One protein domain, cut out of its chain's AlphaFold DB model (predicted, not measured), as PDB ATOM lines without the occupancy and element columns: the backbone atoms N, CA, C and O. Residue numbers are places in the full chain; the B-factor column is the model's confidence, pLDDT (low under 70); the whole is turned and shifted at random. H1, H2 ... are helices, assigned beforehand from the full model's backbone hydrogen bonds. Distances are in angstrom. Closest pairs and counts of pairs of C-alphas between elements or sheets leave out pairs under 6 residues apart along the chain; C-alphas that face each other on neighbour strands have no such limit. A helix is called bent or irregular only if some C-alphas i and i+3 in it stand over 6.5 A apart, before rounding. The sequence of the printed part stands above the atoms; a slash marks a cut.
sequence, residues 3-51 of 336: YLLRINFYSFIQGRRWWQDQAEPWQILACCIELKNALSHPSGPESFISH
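What this domain is: This is residues 3 to 51 of the 336 residues of the protein "DNA-directed RNA polymerase" of Trichobilharzia regenti (UniProt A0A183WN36). What does the model look like at first sight? One long helix, H3, is the main rod of an elongated body, with the short helix H2 making a corner at its first end and the short helix H1 set to one side of H3, across a gap and only just apart from it. From the far end of H3, residues 40 to 51 turn and fold back beside it, while residues 3 to 9, before H1, pass by its side. What is it made of, and how large is it? The printed part has 49 residues with three named helices, in the order H1, H2, H3, and no named strand; the class is all helix, though under half of the residues, 24 of 49, are in named elements. It is only just compact, close to loose, with a radius of gyration of the C-alphas of 11.5 A and spans of 32 by 19 by 16 A.

How they stand to each other: What touches the longest helix? H3, residues 25 to 39, and H2, residues 18 to 21, touch only at the corner by their link, with residues 25 to 29 of H3 alone. Their closest C-alphas are those of Trp 19 and Pro 25, 5.3 A apart, and the two centres are 12.4 A apart. Where does H1 stand? H1, residues 10 to 14, touches no helix. It is apart from H2, and only just apart from H3, with the closest C-alphas 8.4 A apart. What do the backbones show? In H1 and H3 every O i to N i+4 pair is within hydrogen-bond range; H2 is too short for such a pair, and its one O i to N i+3 pair is within range.

Where its parts are: Where does H3 run? It goes from C-alpha 25 at (635.001, 378.068, 456.667) to C-alpha 39 at (641.469, 392.730, 470.013), 20.9 A. Where are the short helices? H2 runs from Trp 18 to Asp 21, 5.8 A. H1 runs from C-alpha 10 at (643.922, 374.555, 470.776) to C-alpha 14, 6.5 A; it is neither bent nor irregular, but only just, with C-alphas 10 and 13 6.1 A apart.

The domain as a whole: How far does it reach? The two C-alphas farthest apart are those of Asp 21 and Ser 43, 33.0 A. Is it continuous? The printed part, residues 3 to 51, has no cut, and the links H1 to H2 and H2 to H3 are both tight. Where is confidence low? The mean pLDDT of the printed part is 82.4, and residues 3 to 14 are under 70; H1 has a mean of 61 and H3 of 94.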
ATOM      1  N   TYR A   3     631.634 387.096 472.094       39.34
ATOM      2  CA  TYR A   3     631.669 385.971 473.049       39.34
ATOM      3  C   TYR A   3     632.409 384.712 472.547       39.34
ATOM      4  O   TYR A   3     632.735 383.845 473.354       39.34
ATOM      5  N   LEU A   4     632.702 384.596 471.244       45.69
ATOM      6  CA  LEU A   4     633.434 383.456 470.665       45.69
ATOM      7  C   LEU A   4     634.962 383.650 470.678       45.69
ATOM      8  O   LEU A   4     635.695 382.686 470.484       45.69
ATOM      9  N   LEU A   5     635.460 384.867 470.931       48.38
ATOM     10  CA  LEU A   5     636.871 385.230 470.720       48.38
ATOM     11  C   LEU A   5     637.793 384.958 471.931       48.38
ATOM     12  O   LEU A   5     639.007 385.125 471.832       48.38
ATOM     13  N   ARG A   6     637.267 384.444 473.054       45.59
ATOM     14  CA  ARG A   6     638.052 384.013 474.239       45.59
ATOM     15  C   ARG A   6     638.681 382.613 474.096       45.59
ATOM     16  O   ARG A   6     638.745 381.851 475.054       45.59
ATOM     17  N   ILE A   7     639.127 382.238 472.899       50.56
ATOM     18  CA  ILE A   7     639.507 380.854 472.584       50.56
ATOM     19  C   ILE A   7     640.980 380.766 472.154       50.56
ATOM     20  O   ILE A   7     641.401 381.371 471.170       50.56
ATOM     21  N   ASN A   8     641.797 380.035 472.924       51.03
ATOM     22  CA  ASN A   8     643.178 379.661 472.572       51.03
ATOM     23  C   ASN A   8     643.213 378.798 471.301       51.03
ATOM     24  O   ASN A   8     642.240 378.114 471.010       51.03
ATOM     25  N   PHE A   9     644.335 378.790 470.568       48.50
ATOM     26  CA  PHE A   9     644.458 378.088 469.279       48.50
ATOM     27  C   PHE A   9     644.029 376.604 469.355       48.50
ATOM     28  O   PHE A   9     643.287 376.116 468.506       48.50
ATOM     29  N   TYR A  10     644.362 375.925 470.462       46.28
ATOM     30  CA  TYR A  10     643.922 374.555 470.776       46.28
ATOM     31  C   TYR A  10     642.393 374.368 470.831       46.28
ATOM     32  O   TYR A  10     641.872 373.306 470.490       46.28
ATOM     33  N   SER A  11     641.643 375.407 471.195       59.16
ATOM     34  CA  SER A  11     640.185 375.363 471.283       59.16
ATOM     35  C   SER A  11     639.476 375.658 469.950       59.16
ATOM     36  O   SER A  11     638.258 375.506 469.901       59.16
ATOM     37  N   PHE A  12     640.164 375.988 468.847       63.22
ATOM     38  CA  PHE A  12     639.495 376.037 467.531       63.22
ATOM     39  C   PHE A  12     639.183 374.641 466.981       63.22
ATOM     40  O   PHE A  12     638.151 374.461 466.332       63.22
ATOM     41  N   ILE A  13     640.036 373.654 467.283       65.25
ATOM     42  CA  ILE A  13     639.842 372.249 466.891       65.25
ATOM     43  C   ILE A  13     639.048 371.485 467.959       65.25
ATOM     44  O   ILE A  13     638.262 370.611 467.616       65.25
ATOM     45  N   GLN A  14     639.201 371.794 469.248       68.94
ATOM     46  CA  GLN A  14     638.496 371.073 470.324       68.94
ATOM     47  C   GLN A  14     637.232 371.780 470.844       68.94
ATOM     48  O   GLN A  14     636.490 371.202 471.630       68.94
ATOM     49  N   GLY A  15     636.980 373.025 470.432       75.75
ATOM     50  CA  GLY A  15     635.829 373.816 470.876       75.75
ATOM     51  C   GLY A  15     634.592 373.654 469.993       75.75
ATOM     52  O   GLY A  15     634.407 372.649 469.318       75.75
ATOM     53  N   ARG A  16     633.736 374.683 469.971       79.81
ATOM     54  CA  ARG A  16     632.415 374.643 469.310       79.81
ATOM     55  C   ARG A  16     632.447 374.579 467.779       79.81
ATOM     56  O   ARG A  16     631.384 374.479 467.188       79.81
ATOM     57  N   ARG A  17     633.622 374.707 467.147       85.12
ATOM     58  CA  ARG A  17     633.838 374.607 465.686       85.12
ATOM     59  C   ARG A  17     632.851 375.396 464.804       85.12
ATOM     60  O   ARG A  17     632.708 375.079 463.636       85.12
ATOM     61  N   TRP A  18     632.257 376.476 465.323       88.06
ATOM     62  CA  TRP A  18     631.252 377.299 464.626       88.06
ATOM     63  C   TRP A  18     631.670 377.744 463.214       88.06
ATOM     64  O   TRP A  18     630.832 377.867 462.325       88.06
ATOM     65  N   TRP A  19     632.971 377.963 463.002       88.38
ATOM     66  CA  TRP A  19     633.541 378.344 461.711       88.38
ATOM     67  C   TRP A  19     633.348 377.276 460.618       88.38
ATOM     68  O   TRP A  19     633.319 377.634 459.448       88.38
ATOM     69  N   GLN A  20     633.192 375.992 460.974       90.19
ATOM     70  CA  GLN A  20     633.016 374.884 460.023       90.19
ATOM     71  C   GLN A  20     631.655 374.907 459.327       90.19
ATOM     72  O   GLN A  20     631.555 374.472 458.184       90.19
ATOM     73  N   ASP A  21     630.632 375.441 459.995       87.00
ATOM     74  CA  ASP A  21     629.260 375.491 459.477       87.00
ATOM     75  C   ASP A  21     629.007 376.715 458.582       87.00
ATOM     76  O   ASP A  21     627.890 376.944 458.117       87.00
ATOM     77  N   GLN A  22     630.028 377.548 458.372       88.75
ATOM     78  CA  GLN A  22     629.916 378.763 457.577       88.75
ATOM     79  C   GLN A  22     630.209 378.507 456.094       88.75
ATOM     80  O   GLN A  22     630.816 377.504 455.732       88.75
ATOM     81  N   ALA A  23     629.798 379.439 455.228       83.00
ATOM     82  CA  ALA A  23     629.954 379.299 453.778       83.00
ATOM     83  C   ALA A  23     631.425 379.201 453.328       83.00
ATOM     84  O   ALA A  23     631.742 378.363 452.491       83.00
ATOM     85  N   GLU A  24     632.309 380.011 453.924       90.69
ATOM     86  CA  GLU A  24     633.749 380.056 453.629       90.69
ATOM     87  C   GLU A  24     634.557 379.726 454.898       90.69
ATOM     88  O   GLU A  24     635.106 380.619 455.556       90.69
ATOM     89  N   PRO A  25     634.603 378.446 455.312       91.75
ATOM     90  CA  PRO A  25     635.001 378.068 456.667       91.75
ATOM     91  C   PRO A  25     636.446 378.459 456.998       91.75
ATOM     92  O   PRO A  25     636.723 378.999 458.070       91.75
ATOM     93  N   TRP A  26     637.378 378.246 456.066       93.62
ATOM     94  CA  TRP A  26     638.795 378.559 456.272       93.62
ATOM     95  C   TRP A  26     639.077 380.062 456.298       93.62
ATOM     96  O   TRP A  26     639.861 380.517 457.130       93.62
ATOM     97  N   GLN A  27     638.406 380.841 455.443       94.25
ATOM     98  CA  GLN A  27     638.518 382.303 455.443       94.25
ATOM     99  C   GLN A  27     637.961 382.888 456.747       94.25
ATOM    100  O   GLN A  27     638.571 383.770 457.348       94.25
ATOM    101  N   ILE A  28     636.845 382.341 457.241       93.50
ATOM    102  CA  ILE A  28     636.245 382.758 458.513       93.50
ATOM    103  C   ILE A  28     637.136 382.400 459.695       93.50
ATOM    104  O   ILE A  28     637.288 383.215 460.604       93.50
ATOM    105  N   LEU A  29     637.758 381.219 459.691       93.12
ATOM    106  CA  LEU A  29     638.724 380.853 460.723       93.12
ATOM    107  C   LEU A  29     639.915 381.822 460.738       93.12
ATOM    108  O   LEU A  29     640.274 382.317 461.805       93.12
ATOM    109  N   ALA A  30     640.485 382.129 459.570       94.50
ATOM    110  CA  ALA A  30     641.573 383.095 459.439       94.50
ATOM    111  C   ALA A  30     641.161 384.492 459.942       94.50
ATOM    112  O   ALA A  30     641.878 385.084 460.746       94.50
ATOM    113  N   CYS A  31     639.964 384.967 459.586       94.56
ATOM    114  CA  CYS A  31     639.422 386.235 460.080       94.56
ATOM    115  C   CYS A  31     639.228 386.227 461.606       94.56
ATOM    116  O   CYS A  31     639.561 387.194 462.286       94.56
ATOM    117  N   CYS A  32     638.739 385.121 462.178       92.81
ATOM    118  CA  CYS A  32     638.577 384.981 463.628       92.81
ATOM    119  C   CYS A  32     639.919 385.059 464.367       92.81
ATOM    120  O   CYS A  32     639.988 385.661 465.441       92.81
ATOM    121  N   ILE A  33     640.970 384.446 463.812       92.62
ATOM    122  CA  ILE A  33     642.330 384.520 464.360       92.62
ATOM    123  C   ILE A  33     642.834 385.965 464.296       92.62
ATOM    124  O   ILE A  33     643.295 386.482 465.313       92.62
ATOM    125  N   GLU A  34     642.672 386.634 463.153       95.31
ATOM    126  CA  GLU A  34     643.103 388.021 462.967       95.31
ATOM    127  C   GLU A  34     642.409 388.976 463.945       95.31
ATOM    128  O   GLU A  34     643.061 389.726 464.670       95.31
ATOM    129  N   LEU A  35     641.078 388.890 464.046       94.38
ATOM    130  CA  LEU A  35     640.283 389.708 464.961       94.38
ATOM    131  C   LEU A  35     640.664 389.465 466.418       94.38
ATOM    132  O   LEU A  35     640.738 390.408 467.204       94.38
ATOM    133  N   LYS A  36     640.921 388.211 466.802       92.50
ATOM    134  CA  LYS A  36     641.383 387.899 468.156       92.50
ATOM    135  C   LYS A  36     642.731 388.565 468.437       92.50
ATOM    136  O   LYS A  36     642.898 389.132 469.519       92.50
ATOM    137  N   ASN A  37     643.671 388.483 467.498       94.44
ATOM    138  CA  ASN A  37     644.999 389.077 467.640       94.44
ATOM    139  C   ASN A  37     644.907 390.605 467.753       94.44
ATOM    140  O   ASN A  37     645.490 391.169 468.676       94.44
ATOM    141  N   ALA A  38     644.093 391.248 466.909       95.31
ATOM    142  CA  ALA A  38     643.836 392.684 466.970       95.31
ATOM    143  C   ALA A  38     643.215 393.107 468.311       95.31
ATOM    144  O   ALA A  38     643.717 394.000 468.987       95.31
ATOM    145  N   LEU A  39     642.159 392.418 468.755       94.81
ATOM    146  CA  LEU A  39     641.469 392.730 470.013       94.81
ATOM    147  C   LEU A  39     642.314 392.467 471.265       94.81
ATOM    148  O   LEU A  39     642.057 393.062 472.308       94.81
ATOM    149  N   SER A  40     643.297 391.571 471.173       94.56
ATOM    150  CA  SER A  40     644.212 391.248 472.274       94.56
ATOM    151  C   SER A  40     645.503 392.074 472.232       94.56
ATOM    152  O   SER A  40     646.379 391.859 473.072       94.56
ATOM    153  N   HIS A  41     645.656 392.977 471.257       95.25
ATOM    154  CA  HIS A  41     646.884 393.737 471.075       95.25
ATOM    155  C   HIS A  41     647.107 394.706 472.256       95.25
ATOM    156  O   HIS A  41     646.187 395.457 472.595       95.25
ATOM    157  N   PRO A  42     648.302 394.736 472.883       94.62
ATOM    158  CA  PRO A  42     648.535 395.491 474.123       94.62
ATOM    159  C   PRO A  42     648.237 396.991 474.028       94.62
ATOM    160  O   PRO A  42     647.766 397.589 474.991       94.62
ATOM    161  N   SER A  43     648.485 397.583 472.860       95.38
ATOM    162  CA  SER A  43     648.268 399.012 472.589       95.38
ATOM    163  C   SER A  43     646.894 399.306 471.963       95.38
ATOM    164  O   SER A  43     646.642 400.420 471.510       95.38
ATOM    165  N   GLY A  44     646.000 398.314 471.937       93.88
ATOM    166  CA  GLY A  44     644.656 398.397 471.369       93.88
ATOM    167  C   GLY A  44     644.569 397.982 469.889       93.88
ATOM    168  O   GLY A  44     645.595 397.921 469.207       93.88
ATOM    169  N   PRO A  45     643.352 397.715 469.373       94.38
ATOM    170  CA  PRO A  45     643.146 397.142 468.037       94.38
ATOM    171  C   PRO A  45     643.657 398.005 466.882       94.38
ATOM    172  O   PRO A  45     644.194 397.469 465.923       94.38
ATOM    173  N   GLU A  46     643.553 399.328 466.997       94.56
ATOM    174  CA  GLU A  46     643.984 400.286 465.960       94.56
ATOM    175  C   GLU A  46     645.500 400.257 465.701       94.56
ATOM    176  O   GLU A  46     645.974 400.663 464.646       94.56
ATOM    177  N   SER A  47     646.280 399.781 466.676       95.56
ATOM    178  CA  SER A  47     647.742 399.678 466.573       95.56
ATOM    179  C   SER A  47     648.224 398.320 466.056       95.56
ATOM    180  O   SER A  47     649.426 398.122 465.876       95.56
ATOM    181  N   PHE A  48     647.308 397.372 465.844       97.00
ATOM    182  CA  PHE A  48     647.631 396.047 465.338       97.00
ATOM    183  C   PHE A  48     647.857 396.087 463.822       97.00
ATOM    184  O   PHE A  48     647.000 396.535 463.060       97.00
ATOM    185  N   ILE A  49     648.999 395.565 463.374       96.25
ATOM    186  CA  ILE A  49     649.308 395.435 461.947       96.25
ATOM    187  C   ILE A  49     648.593 394.192 461.408       96.25
ATOM    188  O   ILE A  49     649.034 393.066 461.629       96.25
ATOM    189  N   SER A  50     647.474 394.418 460.719       96.44
ATOM    190  CA  SER A  50     646.675 393.365 460.086       96.44
ATOM    191  C   SER A  50     647.234 392.980 458.716       96.44
ATOM    192  O   SER A  50     647.502 393.842 457.878       96.44
ATOM    193  N   HIS A  51     647.358 391.677 458.481       95.88
ATOM    194  CA  HIS A  51     647.748 391.072 457.204       95.88
ATOM    195  C   HIS A  51     646.571 390.384 456.503       95.88
ATOM    196  O   HIS A  51     646.722 389.875 455.393       95.88
TER     197      HIS A  51